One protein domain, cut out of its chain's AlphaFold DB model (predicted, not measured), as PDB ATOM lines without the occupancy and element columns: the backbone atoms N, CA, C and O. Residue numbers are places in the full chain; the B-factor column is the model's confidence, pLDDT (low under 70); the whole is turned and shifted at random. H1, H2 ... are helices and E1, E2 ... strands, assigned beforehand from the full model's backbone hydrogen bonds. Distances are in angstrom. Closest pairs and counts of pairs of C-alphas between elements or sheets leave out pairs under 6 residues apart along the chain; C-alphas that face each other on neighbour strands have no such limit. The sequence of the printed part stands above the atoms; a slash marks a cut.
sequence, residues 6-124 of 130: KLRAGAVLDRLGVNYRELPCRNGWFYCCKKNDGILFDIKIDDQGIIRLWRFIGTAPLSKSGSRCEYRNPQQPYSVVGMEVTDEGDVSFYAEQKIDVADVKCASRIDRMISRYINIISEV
ATOM      1  N   LYS A   6      17.557 -41.198 -39.248       84.50
ATOM      2  CA  LYS A   6      18.244 -42.466 -39.494       84.50
ATOM      3  C   LYS A   6      19.377 -42.705 -38.485       84.50
ATOM      4  O   LYS A   6      19.335 -43.676 -37.742       84.50
ATOM      5  N   LEU A   7      20.353 -41.795 -38.413       85.69
ATOM      6  CA  LEU A   7      21.505 -41.933 -37.509       85.69
ATOM      7  C   LEU A   7      21.077 -42.040 -36.042       85.69
ATOM      8  O   LEU A   7      21.691 -42.767 -35.268       85.69
ATOM      9  N   ARG A   8      20.002 -41.339 -35.662       89.69
ATOM     10  CA  ARG A   8      19.454 -41.404 -34.300       89.69
ATOM     11  C   ARG A   8      18.857 -42.775 -33.993       89.69
ATOM     12  O   ARG A   8      19.073 -43.276 -32.899       89.69
ATOM     13  N   ALA A   9      18.128 -43.374 -34.933       90.88
ATOM     14  CA  ALA A   9      17.571 -44.711 -34.749       90.88
ATOM     15  C   ALA A   9      18.665 -45.782 -34.658       90.88
ATOM     16  O   ALA A   9      18.629 -46.583 -33.729       90.88
ATOM     17  N   GLY A  10      19.667 -45.738 -35.546       93.38
ATOM     18  CA  GLY A  10      20.836 -46.625 -35.475       93.38
ATOM     19  C   GLY A  10      21.551 -46.533 -34.123       93.38
ATOM     20  O   GLY A  10      21.706 -47.539 -33.442       93.38
ATOM     21  N   ALA A  11      21.840 -45.315 -33.649       93.94
ATOM     22  CA  ALA A  11      22.480 -45.108 -32.348       93.94
ATOM     23  C   ALA A  11      21.663 -45.660 -31.162       93.94
ATOM     24  O   ALA A  11      22.230 -46.136 -30.179       93.94
ATOM     25  N   VAL A  12      20.328 -45.602 -31.232       95.31
ATOM     26  CA  VAL A  12      19.459 -46.207 -30.213       95.31
ATOM     27  C   VAL A  12      19.523 -47.734 -30.281       95.31
ATOM     28  O   VAL A  12      19.624 -48.371 -29.235       95.31
ATOM     29  N   LEU A  13      19.491 -48.325 -31.480       96.12
ATOM     30  CA  LEU A  13      19.615 -49.774 -31.666       96.12
ATOM     31  C   LEU A  13      20.962 -50.296 -31.145       96.12
ATOM     32  O   LEU A  13      20.971 -51.261 -30.379       96.12
ATOM     33  N   ASP A  14      22.060 -49.607 -31.460       95.62
ATOM     34  CA  ASP A  14      23.405 -49.918 -30.961       95.62
ATOM     35  C   ASP A  14      23.453 -49.867 -29.429       95.62
ATOM     36  O   ASP A  14      23.895 -50.813 -28.774       95.62
ATOM     37  N   ARG A  15      22.927 -48.786 -28.832       95.19
ATOM     38  CA  ARG A  15      22.848 -48.614 -27.371       95.19
ATOM     39  C   ARG A  15      22.044 -49.727 -26.696       95.19
ATOM     40  O   ARG A  15      22.342 -50.094 -25.563       95.19
ATOM     41  N   LEU A  16      21.007 -50.229 -27.362       93.81
ATOM     42  CA  LEU A  16      20.148 -51.307 -26.868       93.81
ATOM     43  C   LEU A  16      20.696 -52.709 -27.186       93.81
ATOM     44  O   LEU A  16      20.052 -53.697 -26.832       93.81
ATOM     45  N   GLY A  17      21.863 -52.816 -27.831       94.62
ATOM     46  CA  GLY A  17      22.472 -54.096 -28.193       94.62
ATOM     47  C   GLY A  17      21.649 -54.892 -29.208       94.62
ATOM     48  O   GLY A  17      21.625 -56.123 -29.149       94.62
ATOM     49  N   VAL A  18      20.928 -54.203 -30.097       96.62
ATOM     50  CA  VAL A  18      20.119 -54.819 -31.151       96.62
ATOM     51  C   VAL A  18      20.959 -54.938 -32.415       96.62
ATOM     52  O   VAL A  18      21.429 -53.938 -32.946       96.62
ATOM     53  N   ASN A  19      21.102 -56.155 -32.939       97.06
ATOM     54  CA  ASN A  19      21.729 -56.354 -34.241       97.06
ATOM     55  C   ASN A  19      20.739 -55.965 -35.337       97.06
ATOM     56  O   ASN A  19      19.566 -56.333 -35.258       97.06
ATOM     57  N   TYR A  20      21.188 -55.281 -36.385       97.31
ATOM     58  CA  TYR A  20      20.302 -54.916 -37.485       97.31
ATOM     59  C   TYR A  20      20.999 -54.920 -38.843       97.31
ATOM     60  O   TYR A  20      22.217 -54.784 -38.952       97.31
ATOM     61  N   ARG A  21      20.195 -55.069 -39.899       96.44
ATOM     62  CA  ARG A  21      20.582 -54.732 -41.272       96.44
ATOM     63  C   ARG A  21      19.819 -53.500 -41.706       96.44
ATOM     64  O   ARG A  21      18.613 -53.423 -41.500       96.44
ATOM     65  N   GLU A  22      20.526 -52.571 -42.321       94.75
ATOM     66  CA  GLU A  22      19.955 -51.335 -42.829       94.75
ATOM     67  C   GLU A  22      19.763 -51.425 -44.347       94.75
ATOM     68  O   GLU A  22      20.666 -51.865 -45.060       94.75
ATOM     69  N   LEU A  23      18.594 -51.018 -44.842       93.62
ATOM     70  CA  LEU A  23      18.240 -51.071 -46.259       93.62
ATOM     71  C   LEU A  23      17.586 -49.749 -46.697       93.62
ATOM     72  O   LEU A  23      16.637 -49.298 -46.049       93.62
ATOM     73  N   PRO A  24      18.036 -49.116 -47.795       91.94
ATOM     74  CA  PRO A  24      17.329 -47.971 -48.359       91.94
ATOM     75  C   PRO A  24      15.993 -48.413 -48.974       91.94
ATOM     76  O   PRO A  24      15.878 -49.509 -49.522       91.94
ATOM     77  N   CYS A  25      14.984 -47.544 -48.941       85.69
ATOM     78  CA  CYS A  25      13.736 -47.730 -49.681       85.69
ATOM     79  C   CYS A  25      13.289 -46.429 -50.357       85.69
ATOM     80  O   CYS A  25      13.881 -45.372 -50.151       85.69
ATOM     81  N   ARG A  26      12.239 -46.509 -51.187       82.31
ATOM     82  CA  ARG A  26      11.778 -45.393 -52.036       82.31
ATOM     83  C   ARG A  26      11.552 -44.084 -51.265       82.31
ATOM     84  O   ARG A  26      11.828 -43.031 -51.820       82.31
ATOM     85  N   ASN A  27      11.081 -44.175 -50.019       86.62
ATOM     86  CA  ASN A  27      10.766 -43.038 -49.150       86.62
ATOM     87  C   ASN A  27      11.361 -43.270 -47.748       86.62
ATOM     88  O   ASN A  27      10.605 -43.395 -46.785       86.62
ATOM     89  N   GLY A  28      12.683 -43.433 -47.645       90.12
ATOM     90  CA  GLY A  28      13.393 -43.544 -46.367       90.12
ATOM     91  C   GLY A  28      14.179 -44.845 -46.186       90.12
ATOM     92  O   GLY A  28      14.829 -45.329 -47.114       90.12
ATOM     93  N   TRP A  29      14.150 -45.419 -44.982       93.69
ATOM     94  CA  TRP A  29      15.038 -46.516 -44.569       93.69
ATOM     95  C   TRP A  29      14.302 -47.612 -43.802       93.69
ATOM     96  O   TRP A  29      13.402 -47.327 -43.011       93.69
ATOM     97  N   PHE A  30      14.737 -48.855 -44.005       94.88
ATOM     98  CA  PHE A  30      14.338 -50.024 -43.230       94.88
ATOM     99  C   PHE A  30      15.488 -50.523 -42.355       94.88
ATOM    100  O   PHE A  30      16.646 -50.524 -42.774       94.88
ATOM    101  N   TYR A  31      15.140 -51.007 -41.168       96.56
ATOM    102  CA  TYR A  31      16.021 -51.734 -40.267       96.56
ATOM    103  C   TYR A  31      15.399 -53.090 -39.969       96.56
ATOM    104  O   TYR A  31      14.379 -53.152 -39.284       96.56
ATOM    105  N   CYS A  32      16.027 -54.162 -40.442       97.06
ATOM    106  CA  CYS A  32      15.657 -55.521 -40.058       97.06
ATOM    107  C   CYS A  32      16.403 -55.882 -38.780       97.06
ATOM    108  O   CYS A  32      17.623 -56.073 -38.819       97.06
ATOM    109  N   CYS A  33      15.694 -55.929 -37.654       97.62
ATOM    110  CA  CYS A  33      16.287 -55.982 -36.324       97.62
ATOM    111  C   CYS A  33      16.168 -57.377 -35.700       97.62
ATOM    112  O   CYS A  33      15.137 -58.046 -35.782       97.62
ATOM    113  N   LYS A  34      17.229 -57.795 -35.009       96.19
ATOM    114  CA  LYS A  34      17.296 -59.022 -34.218       96.19
ATOM    115  C   LYS A  34      17.875 -58.725 -32.841       96.19
ATOM    116  O   LYS A  34      19.043 -58.351 -32.704       96.19
ATOM    117  N   LYS A  35      17.064 -58.947 -31.813       92.69
ATOM    118  CA  LYS A  35      17.505 -58.925 -30.416       92.69
ATOM    119  C   LYS A  35      18.309 -60.183 -30.072       92.69
ATOM    120  O   LYS A  35      18.184 -61.223 -30.722       92.69
ATOM    121  N   ASN A  36      19.105 -60.100 -29.006       88.25
ATOM    122  CA  ASN A  36      19.930 -61.217 -28.525       88.25
ATOM    123  C   ASN A  36      19.109 -62.414 -28.016       88.25
ATOM    124  O   ASN A  36      19.585 -63.541 -28.071       88.25
ATOM    125  N   ASP A  37      17.870 -62.186 -27.583       86.94
ATOM    126  CA  ASP A  37      16.907 -63.232 -27.205       86.94
ATOM    127  C   ASP A  37      16.209 -63.889 -28.414       86.94
ATOM    128  O   ASP A  37      15.334 -64.735 -28.248       86.94
ATOM    129  N   GLY A  38      16.591 -63.515 -29.639       88.56
ATOM    130  CA  GLY A  38      16.053 -64.075 -30.876       88.56
ATOM    131  C   GLY A  38      14.799 -63.377 -31.399       88.56
ATOM    132  O   GLY A  38      14.357 -63.712 -32.497       88.56
ATOM    133  N   ILE A  39      14.252 -62.390 -30.681       90.88
ATOM    134  CA  ILE A  39      13.086 -61.633 -31.146       90.88
ATOM    135  C   ILE A  39      13.451 -60.808 -32.383       90.88
ATOM    136  O   ILE A  39      14.415 -60.035 -32.379       90.88
ATOM    137  N   LEU A  40      12.637 -60.964 -33.426       95.25
ATOM    138  CA  LEU A  40      12.718 -60.214 -34.674       95.25
ATOM    139  C   LEU A  40      11.642 -59.132 -34.709       95.25
ATOM    140  O   LEU A  40      10.504 -59.360 -34.293       95.25
ATOM    141  N   PHE A  41      12.019 -57.968 -35.213       97.00
ATOM    142  CA  PHE A  41      11.116 -56.865 -35.504       97.00
ATOM    143  C   PHE A  41      11.768 -55.968 -36.554       97.00
ATOM    144  O   PHE A  41      12.981 -56.007 -36.750       97.00
ATOM    145  N   ASP A  42      10.973 -55.136 -37.199       97.00
ATOM    146  CA  ASP A  42      11.439 -54.234 -38.235       97.00
ATOM    147  C   ASP A  42      11.117 -52.788 -37.866       97.00
ATOM    148  O   ASP A  42      10.159 -52.506 -37.141       97.00
ATOM    149  N   ILE A  43      11.928 -51.862 -38.376       97.19
ATOM    150  CA  ILE A  43      11.675 -50.424 -38.300       97.19
ATOM    151  C   ILE A  43      11.669 -49.856 -39.712       97.19
ATOM    152  O   ILE A  43      12.593 -50.100 -40.481       97.19
ATOM    153  N   LYS A  44      10.678 -49.028 -40.025       95.56
ATOM    154  CA  LYS A  44      10.664 -48.150 -41.192       95.56
ATOM    155  C   LYS A  44      10.674 -46.711 -40.711       95.56
ATOM    156  O   LYS A  44       9.883 -46.338 -39.845       95.56
ATOM    157  N   ILE A  45      11.550 -45.908 -41.291       94.06
ATOM    158  CA  ILE A  45      11.618 -44.469 -41.059       94.06
ATOM    159  C   ILE A  45      11.486 -43.797 -42.409       94.06
ATOM    160  O   ILE A  45      12.333 -44.028 -43.271       94.06
ATOM    161  N   ASP A  46      10.450 -42.986 -42.589       92.00
ATOM    162  CA  ASP A  46      10.289 -42.210 -43.810       92.00
ATOM    163  C   ASP A  46      10.903 -40.808 -43.719       92.00
ATOM    164  O   ASP A  46      11.245 -40.300 -42.645       92.00
ATOM    165  N   ASP A  47      11.035 -40.165 -44.877       86.50
ATOM    166  CA  ASP A  47      11.614 -38.822 -44.992       86.50
ATOM    167  C   ASP A  47      10.708 -37.722 -44.404       86.50
ATOM    168  O   ASP A  47      11.130 -36.574 -44.267       86.50
ATOM    169  N   GLN A  48       9.468 -38.059 -44.036       87.75
ATOM    170  CA  GLN A  48       8.494 -37.171 -43.393       87.75
ATOM    171  C   GLN A  48       8.489 -37.317 -41.860       87.75
ATOM    172  O   GLN A  48       7.674 -36.684 -41.177       87.75
ATOM    173  N   GLY A  49       9.389 -38.139 -41.312       89.06
ATOM    174  CA  GLY A  49       9.518 -38.384 -39.881       89.06
ATOM    175  C   GLY A  49       8.472 -39.344 -39.314       89.06
ATOM    176  O   GLY A  49       8.290 -39.385 -38.095       89.06
ATOM    177  N   ILE A  50       7.770 -40.105 -40.157       93.44
ATOM    178  CA  ILE A  50       6.950 -41.232 -39.712       93.44
ATOM    179  C   ILE A  50       7.879 -42.405 -39.439       93.44
ATOM    180  O   ILE A  50       8.607 -42.883 -40.310       93.44
ATOM    181  N   ILE A  51       7.837 -42.869 -38.199       95.06
ATOM    182  CA  ILE A  51       8.537 -44.059 -37.747       95.06
ATOM    183  C   ILE A  51       7.485 -45.119 -37.480       95.06
ATOM    184  O   ILE A  51       6.534 -44.872 -36.739       95.06
ATOM    185  N   ARG A  52       7.669 -46.303 -38.055       96.12
ATOM    186  CA  ARG A  52       6.853 -47.484 -37.790       96.12
ATOM    187  C   ARG A  52       7.759 -48.610 -37.327       96.12
ATOM    188  O   ARG A  52       8.773 -48.868 -37.966       96.12
ATOM    189  N   LEU A  53       7.389 -49.269 -36.238       97.69
ATOM    190  CA  LEU A  53       7.996 -50.511 -35.776       97.69
ATOM    191  C   LEU A  53       6.945 -51.605 -35.845       97.69
ATOM    192  O   LEU A  53       5.806 -51.356 -35.452       97.69
ATOM    193  N   TRP A  54       7.297 -52.795 -36.314       97.06
ATOM    194  CA  TRP A  54       6.375 -53.927 -36.308       97.06
ATOM    195  C   TRP A  54       7.098 -55.256 -36.141       97.06
ATOM    196  O   TRP A  54       8.300 -55.377 -36.360       97.06
ATOM    197  N   ARG A  55       6.330 -56.265 -35.746       95.31
ATOM    198  CA  ARG A  55       6.762 -57.649 -35.619       95.31
ATOM    199  C   ARG A  55       5.638 -58.547 -36.105       95.31
ATOM    200  O   ARG A  55       4.486 -58.338 -35.731       95.31
ATOM    201  N   PHE A  56       6.005 -59.576 -36.857       94.19
ATOM    202  CA  PHE A  56       5.124 -60.687 -37.191       94.19
ATOM    203  C   PHE A  56       4.714 -61.463 -35.932       94.19
ATOM    204  O   PHE A  56       5.570 -61.856 -35.131       94.19
ATOM    205  N   ILE A  57       3.411 -61.694 -35.765       92.38
ATOM    206  CA  ILE A  57       2.845 -62.406 -34.611       92.38
ATOM    207  C   ILE A  57       1.945 -63.593 -34.987       92.38
ATOM    208  O   ILE A  57       1.473 -64.290 -34.095       92.38
ATOM    209  N   GLY A  58       1.708 -63.839 -36.277       93.00
ATOM    210  CA  GLY A  58       0.895 -64.956 -36.761       93.00
ATOM    211  C   GLY A  58       0.310 -64.685 -38.142       93.00
ATOM    212  O   GLY A  58       0.640 -63.690 -38.772       93.00
ATOM    213  N   THR A  59      -0.588 -65.550 -38.601       95.56
ATOM    214  CA  THR A  59      -1.267 -65.417 -39.900       95.56
ATOM    215  C   THR A  59      -2.780 -65.390 -39.725       95.56
ATOM    216  O   THR A  59      -3.317 -65.994 -38.795       95.56
ATOM    217  N   ALA A  60      -3.484 -64.741 -40.645       94.75
ATOM    218  CA  ALA A  60      -4.937 -64.726 -40.729       94.75
ATOM    219  C   ALA A  60      -5.398 -65.058 -42.161       94.75
ATOM    220  O   ALA A  60      -4.628 -64.917 -43.110       94.75
ATOM    221  N   PRO A  61      -6.659 -65.492 -42.355       95.69
ATOM    222  CA  PRO A  61      -7.206 -65.680 -43.693       95.69
ATOM    223  C   PRO A  61      -7.122 -64.391 -44.517       95.69
ATOM    224  O   PRO A  61      -7.432 -63.317 -44.003       95.69
ATOM    225  N   LEU A  62      -6.826 -64.502 -45.815       94.69
ATOM    226  CA  LEU A  62      -6.754 -63.348 -46.727       94.69
ATOM    227  C   LEU A  62      -8.058 -62.532 -46.786       94.69
ATOM    228  O   LEU A  62      -8.032 -61.347 -47.102       94.69
ATOM    229  N   SER A  63      -9.200 -63.125 -46.420       96.44
ATOM    230  CA  SER A  63     -10.474 -62.408 -46.264       96.44
ATOM    231  C   SER A  63     -10.473 -61.370 -45.132       96.44
ATOM    232  O   SER A  63     -11.422 -60.597 -45.013       96.44
ATOM    233  N   LYS A  64      -9.438 -61.357 -44.285       94.94
ATOM    234  CA  LYS A  64      -9.221 -60.382 -43.212       94.94
ATOM    235  C   LYS A  64      -8.187 -59.312 -43.564       94.94
ATOM    236  O   LYS A  64      -7.999 -58.419 -42.740       94.94
ATOM    237  N   SER A  65      -7.558 -59.365 -44.738       96.00
ATOM    238  CA  SER A  65      -6.559 -58.376 -45.171       96.00
ATOM    239  C   SER A  65      -7.083 -56.946 -45.034       96.00
ATOM    240  O   SER A  65      -8.256 -56.671 -45.299       96.00
ATOM    241  N   GLY A  66      -6.233 -56.046 -44.543       93.69
ATOM    242  CA  GLY A  66      -6.583 -54.656 -44.249       93.69
ATOM    243  C   GLY A  66      -7.319 -54.435 -42.920       93.69
ATOM    244  O   GLY A  66      -7.523 -53.287 -42.524       93.69
ATOM    245  N   SER A  67      -7.697 -55.496 -42.194       95.31
ATOM    246  CA  SER A  67      -8.294 -55.358 -40.857       95.31
ATOM    247  C   SER A  67      -7.278 -54.798 -39.864       95.31
ATOM    248  O   SER A  67      -6.127 -55.239 -39.828       95.31
ATOM    249  N   ARG A  68      -7.718 -53.861 -39.018       95.88
ATOM    250  CA  ARG A  68      -6.884 -53.226 -37.990       95.88
ATOM    251  C   ARG A  68      -7.597 -53.146 -36.649       95.88
ATOM    252  O   ARG A  68      -8.784 -52.832 -36.586       95.88
ATOM    253  N   CYS A  69      -6.847 -53.385 -35.580       94.31
ATOM    254  CA  CYS A  69      -7.250 -53.121 -34.204       94.31
ATOM    255  C   CYS A  69      -6.221 -52.167 -33.595       94.31
ATOM    256  O   CYS A  69      -5.083 -52.560 -33.346       94.31
ATOM    257  N   GLU A  70      -6.597 -50.902 -33.410       94.56
ATOM    258  CA  GLU A  70      -5.675 -49.828 -33.041       94.56
ATOM    259  C   GLU A  70      -6.115 -49.111 -31.768       94.56
ATOM    260  O   GLU A  70      -7.280 -48.754 -31.598       94.56
ATOM    261  N   TYR A  71      -5.139 -48.789 -30.927       91.75
ATOM    262  CA  TYR A  71      -5.254 -47.739 -29.934       91.75
ATOM    263  C   TYR A  71      -4.535 -46.482 -30.433       91.75
ATOM    264  O   TYR A  71      -3.358 -46.518 -30.805       91.75
ATOM    265  N   ARG A  72      -5.240 -45.348 -30.396       91.19
ATOM    266  CA  ARG A  72      -4.697 -44.023 -30.711       91.19
ATOM    267  C   ARG A  72      -4.785 -43.157 -29.472       91.19
ATOM    268  O   ARG A  72      -5.854 -43.037 -28.880       91.19
ATOM    269  N   ASN A  73      -3.674 -42.535 -29.088       81.88
ATOM    270  CA  ASN A  73      -3.695 -41.597 -27.973       81.88
ATOM    271  C   ASN A  73      -4.450 -40.320 -28.402       81.88
ATOM    272  O   ASN A  73      -3.971 -39.633 -29.307       81.88
ATOM    273  N   PRO A  74      -5.565 -39.936 -27.748       84.44
ATOM    274  CA  PRO A  74      -6.314 -38.730 -28.116       84.44
ATOM    275  C   PRO A  74      -5.489 -37.438 -28.022       84.44
ATOM    276  O   PRO A  74      -5.739 -36.482 -28.747       84.44
ATOM    277  N   GLN A  75      -4.478 -37.410 -27.149       84.50
ATOM    278  CA  GLN A  75      -3.582 -36.266 -26.950       84.50
ATOM    279  C   GLN A  75      -2.426 -36.242 -27.965       84.50
ATOM    280  O   GLN A  75      -1.720 -35.242 -28.085       84.50
ATOM    281  N   GLN A  76      -2.194 -37.352 -28.672       80.88
ATOM    282  CA  GLN A  76      -1.144 -37.510 -29.679       80.88
ATOM    283  C   GLN A  76      -1.702 -38.316 -30.862       80.88
ATOM    284  O   GLN A  76      -1.382 -39.498 -30.997       80.88
ATOM    285  N   PRO A  77      -2.520 -37.700 -31.736       76.06
ATOM    286  CA  PRO A  77      -3.307 -38.417 -32.748       76.06
ATOM    287  C   PRO A  77      -2.453 -39.160 -33.784       76.06
ATOM    288  O   PRO A  77      -2.902 -40.128 -34.396       76.06
ATOM    289  N   TYR A  78      -1.198 -38.736 -33.949       83.94
ATOM    290  CA  TYR A  78      -0.209 -39.384 -34.807       83.94
ATOM    291  C   TYR A  78       0.594 -40.478 -34.097       83.94
ATOM    292  O   TYR A  78       1.664 -40.822 -34.580       83.94
ATOM    293  N   SER A  79       0.159 -40.948 -32.925       89.69
ATOM    294  CA  SER A  79       0.778 -42.062 -32.198       89.69
ATOM    295  C   SER A  79      -0.216 -43.212 -32.095       89.69
ATOM    296  O   SER A  79      -1.304 -43.052 -31.534       89.69
ATOM    297  N   VAL A  80       0.172 -44.358 -32.642       94.25
ATOM    298  CA  VAL A  80      -0.673 -45.545 -32.788       94.25
ATOM    299  C   VAL A  80       0.074 -46.761 -32.263       94.25
ATOM    300  O   VAL A  80       1.281 -46.882 -32.463       94.25
ATOM    301  N   VAL A  81      -0.650 -47.669 -31.620       94.62
ATOM    302  CA  VAL A  81      -0.201 -49.040 -31.359       94.62
ATOM    303  C   VAL A  81      -1.347 -49.984 -31.683       94.62
ATOM    304  O   VAL A  81      -2.502 -49.664 -31.398       94.62
ATOM    305  N   GLY A  82      -1.070 -51.123 -32.302       95.12
ATOM    306  CA  GLY A  82      -2.143 -52.008 -32.725       95.12
ATOM    307  C   GLY A  82      -1.681 -53.271 -33.419       95.12
ATOM    308  O   GLY A  82      -0.494 -53.588 -33.468       95.12
ATOM    309  N   MET A  83      -2.663 -53.988 -33.949       96.00
ATOM    310  CA  MET A  83      -2.474 -55.144 -34.813       96.00
ATOM    311  C   MET A  83      -3.087 -54.868 -36.180       96.00
ATOM    312  O   MET A  83      -4.157 -54.263 -36.269       96.00
ATOM    313  N   GLU A  84      -2.429 -55.330 -37.237       97.06
ATOM    314  CA  GLU A  84      -2.980 -55.326 -38.592       97.06
ATOM    315  C   GLU A  84      -2.836 -56.692 -39.247       97.06
ATOM    316  O   GLU A  84      -1.901 -57.430 -38.941       97.06
ATOM    317  N   VAL A  85      -3.752 -56.991 -40.165       97.12
ATOM    318  CA  VAL A  85      -3.597 -58.064 -41.148       97.12
ATOM    319  C   VAL A  85      -3.135 -57.427 -42.455       97.12
ATOM    320  O   VAL A  85      -3.839 -56.581 -43.011       97.12
ATOM    321  N   THR A  86      -1.950 -57.808 -42.913       95.44
ATOM    322  CA  THR A  86      -1.353 -57.360 -44.180       95.44
ATOM    323  C   THR A  86      -2.065 -57.976 -45.388       95.44
ATOM    324  O   THR A  86      -2.911 -58.860 -45.235       95.44
ATOM    325  N   ASP A  87      -1.722 -57.517 -46.591       95.12
ATOM    326  CA  ASP A  87      -2.286 -58.039 -47.842       95.12
ATOM    327  C   ASP A  87      -1.825 -59.480 -48.127       95.12
ATOM    328  O   ASP A  87      -2.491 -60.229 -48.843       95.12
ATOM    329  N   GLU A  88      -0.713 -59.891 -47.517       94.81
ATOM    330  CA  GLU A  88      -0.173 -61.247 -47.550       94.81
ATOM    331  C   GLU A  88      -0.827 -62.180 -46.513       94.81
ATOM    332  O   GLU A  88      -0.566 -63.383 -46.510       94.81
ATOM    333  N   GLY A  89      -1.697 -61.655 -45.641       93.62
ATOM    334  CA  GLY A  89      -2.325 -62.413 -44.555       93.62
ATOM    335  C   GLY A  89      -1.473 -62.517 -43.287       93.62
ATOM    336  O   GLY A  89      -1.889 -63.171 -42.329       93.62
ATOM    337  N   ASP A  90      -0.320 -61.848 -43.229       95.81
ATOM    338  CA  ASP A  90       0.483 -61.760 -42.010       95.81
ATOM    339  C   ASP A  90      -0.181 -60.834 -40.994       95.81
ATOM    340  O   ASP A  90      -0.602 -59.721 -41.319       95.81
ATOM    341  N   VAL A  91      -0.224 -61.273 -39.741       96.25
ATOM    342  CA  VAL A  91      -0.655 -60.472 -38.601       96.25
ATOM    343  C   VAL A  91       0.573 -59.836 -37.971       96.25
ATOM    344  O   VAL A  91       1.482 -60.531 -37.507       96.25
ATOM    345  N   SER A  92       0.585 -58.509 -37.918       95.62
ATOM    346  CA  SER A  92       1.682 -57.737 -37.339       95.62
ATOM    347  C   SER A  92       1.222 -56.926 -36.142       95.62
ATOM    348  O   SER A  92       0.227 -56.210 -36.224       95.62
ATOM    349  N   PHE A  93       1.980 -56.983 -35.044       95.81
ATOM    350  CA  PHE A  93       1.866 -56.017 -33.951       95.81
ATOM    351  C   PHE A  93       2.787 -54.833 -34.231       95.81
ATOM    352  O   PHE A  93       3.998 -55.018 -34.381       95.81
ATOM    353  N   TYR A  94       2.242 -53.621 -34.274       96.75
ATOM    354  CA  TYR A  94       2.986 -52.429 -34.668       96.75
ATOM    355  C   TYR A  94       2.773 -51.243 -33.735       96.75
ATOM    356  O   TYR A  94       1.761 -51.121 -33.046       96.75
ATOM    357  N   ALA A  95       3.748 -50.341 -33.766       96.44
ATOM    358  CA  ALA A  95       3.652 -48.992 -33.242       96.44
ATOM    359  C   ALA A  95       4.071 -47.998 -34.328       96.44
ATOM    360  O   ALA A  95       5.051 -48.219 -35.038       96.44
ATOM    361  N   GLU A  96       3.357 -46.885 -34.443       96.25
ATOM    362  CA  GLU A  96       3.642 -45.839 -35.422       96.25
ATOM    363  C   GLU A  96       3.600 -44.469 -34.755       96.25
ATOM    364  O   GLU A  96       2.716 -44.188 -33.941       96.25
ATOM    365  N   GLN A  97       4.568 -43.614 -35.078       94.50
ATOM    366  CA  GLN A  97       4.603 -42.242 -34.599       94.50
ATOM    367  C   GLN A  97       5.167 -41.288 -35.652       94.50
ATOM    368  O   GLN A  97       6.229 -41.538 -36.215       94.50
ATOM    369  N   LYS A  98       4.519 -40.130 -35.830       92.88
ATOM    370  CA  LYS A  98       5.133 -38.981 -36.515       92.88
ATOM    371  C   LYS A  98       5.974 -38.145 -35.544       92.88
ATOM    372  O   LYS A  98       5.469 -37.647 -34.527       92.88
ATOM    373  N   ILE A  99       7.252 -37.969 -35.861       91.12
ATOM    374  CA  ILE A  99       8.209 -37.166 -35.098       91.12
ATOM    375  C   ILE A  99       8.751 -36.064 -36.006       91.12
ATOM    376  O   ILE A  99       9.334 -36.339 -37.048       91.12
ATOM    377  N   ASP A 100       8.582 -34.812 -35.585       88.94
ATOM    378  CA  ASP A 100       9.207 -33.678 -36.260       88.94
ATOM    379  C   ASP A 100      10.729 -33.737 -36.061       88.94
ATOM    380  O   ASP A 100      11.223 -33.788 -34.934       88.94
ATOM    381  N   VAL A 101      11.476 -33.758 -37.163       83.56
ATOM    382  CA  VAL A 101      12.943 -33.831 -37.165       83.56
ATOM    383  C   VAL A 101      13.601 -32.537 -36.685       83.56
ATOM    384  O   VAL A 101      14.745 -32.578 -36.222       83.56
ATOM    385  N   ALA A 102      12.885 -31.410 -36.762       86.75
ATOM    386  CA  ALA A 102      13.333 -30.114 -36.265       86.75
ATOM    387  C   ALA A 102      13.110 -29.948 -34.749       86.75
ATOM    388  O   ALA A 102      13.713 -29.069 -34.135       86.75
ATOM    389  N   ASP A 103      12.292 -30.805 -34.126       87.69
ATOM    390  CA  ASP A 103      12.046 -30.784 -32.684       87.69
ATOM    391  C   ASP A 103      13.337 -31.108 -31.912       87.69
ATOM    392  O   ASP A 103      13.984 -32.142 -32.118       87.69
ATOM    393  N   VAL A 104      13.693 -30.254 -30.951       88.50
ATOM    394  CA  VAL A 104      14.841 -30.460 -30.051       88.50
ATOM    395  C   VAL A 104      14.722 -31.756 -29.240       88.50
ATOM    396  O   VAL A 104      15.729 -32.343 -28.847       88.50
ATOM    397  N   LYS A 105      13.495 -32.250 -29.026       90.69
ATOM    398  CA  LYS A 105      13.192 -33.518 -28.347       90.69
ATOM    399  C   LYS A 105      13.118 -34.711 -29.301       90.69
ATOM    400  O   LYS A 105      12.848 -35.822 -28.855       90.69
ATOM    401  N   CYS A 106      13.360 -34.532 -30.599       89.56
ATOM    402  CA  CYS A 106      13.260 -35.607 -31.589       89.56
ATOM    403  C   CYS A 106      14.097 -36.838 -31.195       89.56
ATOM    404  O   CYS A 106      13.581 -37.952 -31.195       89.56
ATOM    405  N   ALA A 107      15.351 -36.646 -30.765       90.56
ATOM    406  CA  ALA A 107      16.219 -37.753 -30.354       90.56
ATOM    407  C   ALA A 107      15.642 -38.552 -29.171       90.56
ATOM    408  O   ALA A 107      15.550 -39.775 -29.241       90.56
ATOM    409  N   SER A 108      15.181 -37.872 -28.115       92.81
ATOM    410  CA  SER A 108      14.602 -38.543 -26.945       92.81
ATOM    411  C   SER A 108      13.250 -39.193 -27.242       92.81
ATOM    412  O   SER A 108      12.898 -40.197 -26.623       92.81
ATOM    413  N   ARG A 109      12.488 -38.669 -28.210       92.56
ATOM    414  CA  ARG A 109      11.240 -39.292 -28.674       92.56
ATOM    415  C   ARG A 109      11.496 -40.587 -29.444       92.56
ATOM    416  O   ARG A 109      10.806 -41.562 -29.158       92.56
ATOM    417  N   ILE A 110      12.480 -40.605 -30.347       93.62
ATOM    418  CA  ILE A 110      12.899 -41.812 -31.084       93.62
ATOM    419  C   ILE A 110      13.367 -42.881 -30.102       93.62
ATOM    420  O   ILE A 110      12.880 -44.008 -30.146       93.62
ATOM    421  N   ASP A 111      14.246 -42.501 -29.171       95.31
ATOM    422  CA  ASP A 111      14.739 -43.400 -28.131       95.31
ATOM    423  C   ASP A 111      13.580 -44.026 -27.350       95.31
ATOM    424  O   ASP A 111      13.437 -45.247 -27.286       95.31
ATOM    425  N   ARG A 112      12.688 -43.182 -26.823       94.50
ATOM    426  CA  ARG A 112      11.541 -43.639 -26.042       94.50
ATOM    427  C   ARG A 112      10.626 -44.559 -26.846       94.50
ATOM    428  O   ARG A 112      10.099 -45.505 -26.267       94.50
ATOM    429  N   MET A 113      10.405 -44.281 -28.130       94.62
ATOM    430  CA  MET A 113       9.567 -45.112 -28.993       94.62
ATOM    431  C   MET A 113      10.178 -46.506 -29.179       94.62
ATOM    432  O   MET A 113       9.509 -47.496 -28.887       94.62
ATOM    433  N   ILE A 114      11.448 -46.579 -29.592       96.06
ATOM    434  CA  ILE A 114      12.157 -47.845 -29.837       96.06
ATOM    435  C   ILE A 114      12.287 -48.644 -28.534       96.06
ATOM    436  O   ILE A 114      11.895 -49.808 -28.485       96.06
ATOM    437  N   SER A 115      12.752 -48.004 -27.455       95.25
ATOM    438  CA  SER A 115      12.932 -48.642 -26.146       95.25
ATOM    439  C   SER A 115      11.615 -49.212 -25.603       95.25
ATOM    440  O   SER A 115      11.570 -50.352 -25.149       95.25
ATOM    441  N   ARG A 116      10.507 -48.455 -25.676       93.69
ATOM    442  CA  ARG A 116       9.201 -48.938 -25.192       93.69
ATOM    443  C   ARG A 116       8.630 -50.052 -26.055       93.69
ATOM    444  O   ARG A 116       8.073 -50.993 -25.503       93.69
ATOM    445  N   TYR A 117       8.763 -49.957 -27.377       95.19
ATOM    446  CA  TYR A 117       8.312 -51.021 -28.270       95.19
ATOM    447  C   TYR A 117       9.053 -52.329 -27.980       95.19
ATOM    448  O   TYR A 117       8.414 -53.364 -27.814       95.19
ATOM    449  N   ILE A 118      10.382 -52.264 -27.819       93.88
ATOM    450  CA  ILE A 118      11.207 -53.415 -27.438       93.88
ATOM    451  C   ILE A 118      10.731 -54.027 -26.118       93.88
ATOM    452  O   ILE A 118      10.590 -55.247 -26.047       93.88
ATOM    453  N   ASN A 119      10.443 -53.217 -25.098       92.00
ATOM    454  CA  ASN A 119       9.932 -53.734 -23.825       92.00
ATOM    455  C   ASN A 119       8.610 -54.495 -24.020       92.00
ATOM    456  O   ASN A 119       8.500 -55.638 -23.588       92.00
ATOM    457  N   ILE A 120       7.658 -53.915 -24.761       90.81
ATOM    458  CA  ILE A 120       6.354 -54.543 -25.029       90.81
ATOM    459  C   ILE A 120       6.526 -55.901 -25.718       90.81
ATOM    460  O   ILE A 120       5.970 -56.896 -25.266       90.81
ATOM    461  N   ILE A 121       7.320 -55.979 -26.789       90.75
ATOM    462  CA  ILE A 121       7.477 -57.237 -27.539       90.75
ATOM    463  C   ILE A 121       8.309 -58.294 -26.799       90.75
ATOM    464  O   ILE A 121       8.348 -59.435 -27.253       90.75
ATOM    465  N   SER A 122       8.979 -57.917 -25.704       85.62
ATOM    466  CA  SER A 122       9.756 -58.828 -24.848       85.62
ATOM    467  C   SER A 122       8.907 -59.455 -23.743       85.62
ATOM    468  O   SER A 122       9.174 -60.580 -23.336       85.62
ATOM    469  N   GLU A 123       7.893 -58.735 -23.259       74.44
ATOM    470  CA  GLU A 123       7.014 -59.176 -22.168       74.44
ATOM    471  C   GLU A 123       5.837 -60.033 -22.642       74.44
ATOM    472  O   GLU A 123       5.180 -60.677 -21.829       74.44
ATOM    473  N   VAL A 124       5.564 -60.057 -23.949       62.59
ATOM    474  CA  VAL A 124       4.471 -60.838 -24.533       62.59
ATOM    475  C   VAL A 124       5.027 -62.157 -25.083       62.59
ATOM    476  O   VAL A 124       5.514 -62.182 -26.219       62.59
TER     477      VAL A 124
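What this domain is: This is residues 6 to 124 of the 130 residues of an uncharacterized protein of Ruminococcus bromii (UniProt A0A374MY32). A single twisted sheet of seven strands makes a wall, and two helices cover part of one of its faces, each running along the strands under it, the long H2 over E4 and E7 and the short H1 over E2, with a steep tilt of 47 degrees between the two helices; the other face has no named helix. E5 and E6, at one end of the sheet, reach out beyond the helices. The printed part has 119 residues, with named elements in the order H1, E1, E2, E3, E4, E5, E6, E7, H2, and its class is mixed, helices and strands. The sheet runs E1, E2, E3, E4, E7, E6, E5 and is antiparallel throughout. The whole is compact, with a radius of gyration of the C-alphas of 14.2 A and spans of 43 by 34 by 32 A.

How they stand to each other: H1, residues 6 to 15, is on the sheet at a height over the sheet of 9.5 A. It is over E2, residues 28 to 34, and runs along the strands, at 2 degrees to E2 on the local plane; it is only just not over E3, residues 40 to 45, on which 2 of its 10 C-alphas fall. The closest C-alphas of H1 and E2 are those of Lys 6 and Trp 29, 7.2 A apart. E1, residues 19 to 25, is an edge strand and forms a hairpin with E2, with N 21 and O 32 within hydrogen-bond range at 3.0 A. E2 and E3 form a hairpin, with N 31 and O 43 at 2.8 A. E3 and E4, residues 50 to 59, form another, with N 44 and O 52 at 2.8 A. E1 to E4 are a meander, each strand the antiparallel neighbour of the one before. E5, residues 68 to 73, is the other edge strand and is apart from E4. E5 and E6, residues 76 to 85, form a hairpin, with N 71 and O 81 at 2.8 A. E6 and E7, residues 90 to 98, form a hairpin, with N 82 and O 94 at 2.9 A; E5, E6 and E7 are a second meander. E7 is the antiparallel neighbour of E4, with N 53 and O 95 at 2.8 A. E4 to E7 are a Greek key, a meander of three strands with the first strand of the four beside the last. H2, residues 106 to 123, is on the same face as H1, also at a height of 9.5 A, over E4 and E7 and along the strands, at 4 degrees to E4 on the local plane. The closest C-alphas of H2 and E7 are those of Tyr 117 and Ala 95, 7.1 A apart. H2 touches H1 with residues 107 to 114 alone, at a steep tilt of 47 degrees, the same way; the closest C-alphas are those of Val 12 and Asp 111, 5.9 A apart. The two helices on one face of the sheet make two layers. In H1 and H2 every O i to N i+4 pair is within hydrogen-bond range.

Where its parts are: H1 begins at C-alpha 6 (18.244, -42.466, -39.494) and is 14.4 A long. E1 is 19.4 A, E2 20.1 A, E3 17.0 A and E5 15.7 A long. E4 starts at C-alpha 50 (6.950, -41.232, -39.712), is 25.5 A long and bends by 55 degrees at residue 56. E6, 23.7 A, bends by 57 degrees at residue 82, and E7, 23.9 A, by 58 degrees at residue 93. H2 is 26.1 A long and ends at C-alpha 123 (7.014, -59.176, -22.168).

The domain as a whole: The two C-alphas farthest apart are those of Ser 63 and Val 104, 43.9 A. The printed part has no cut and no long link; E4 to E5 and E7 to H2 are short links, the others tight. Mean pLDDT of the printed part is 92.3, and residue 124 alone is under 70.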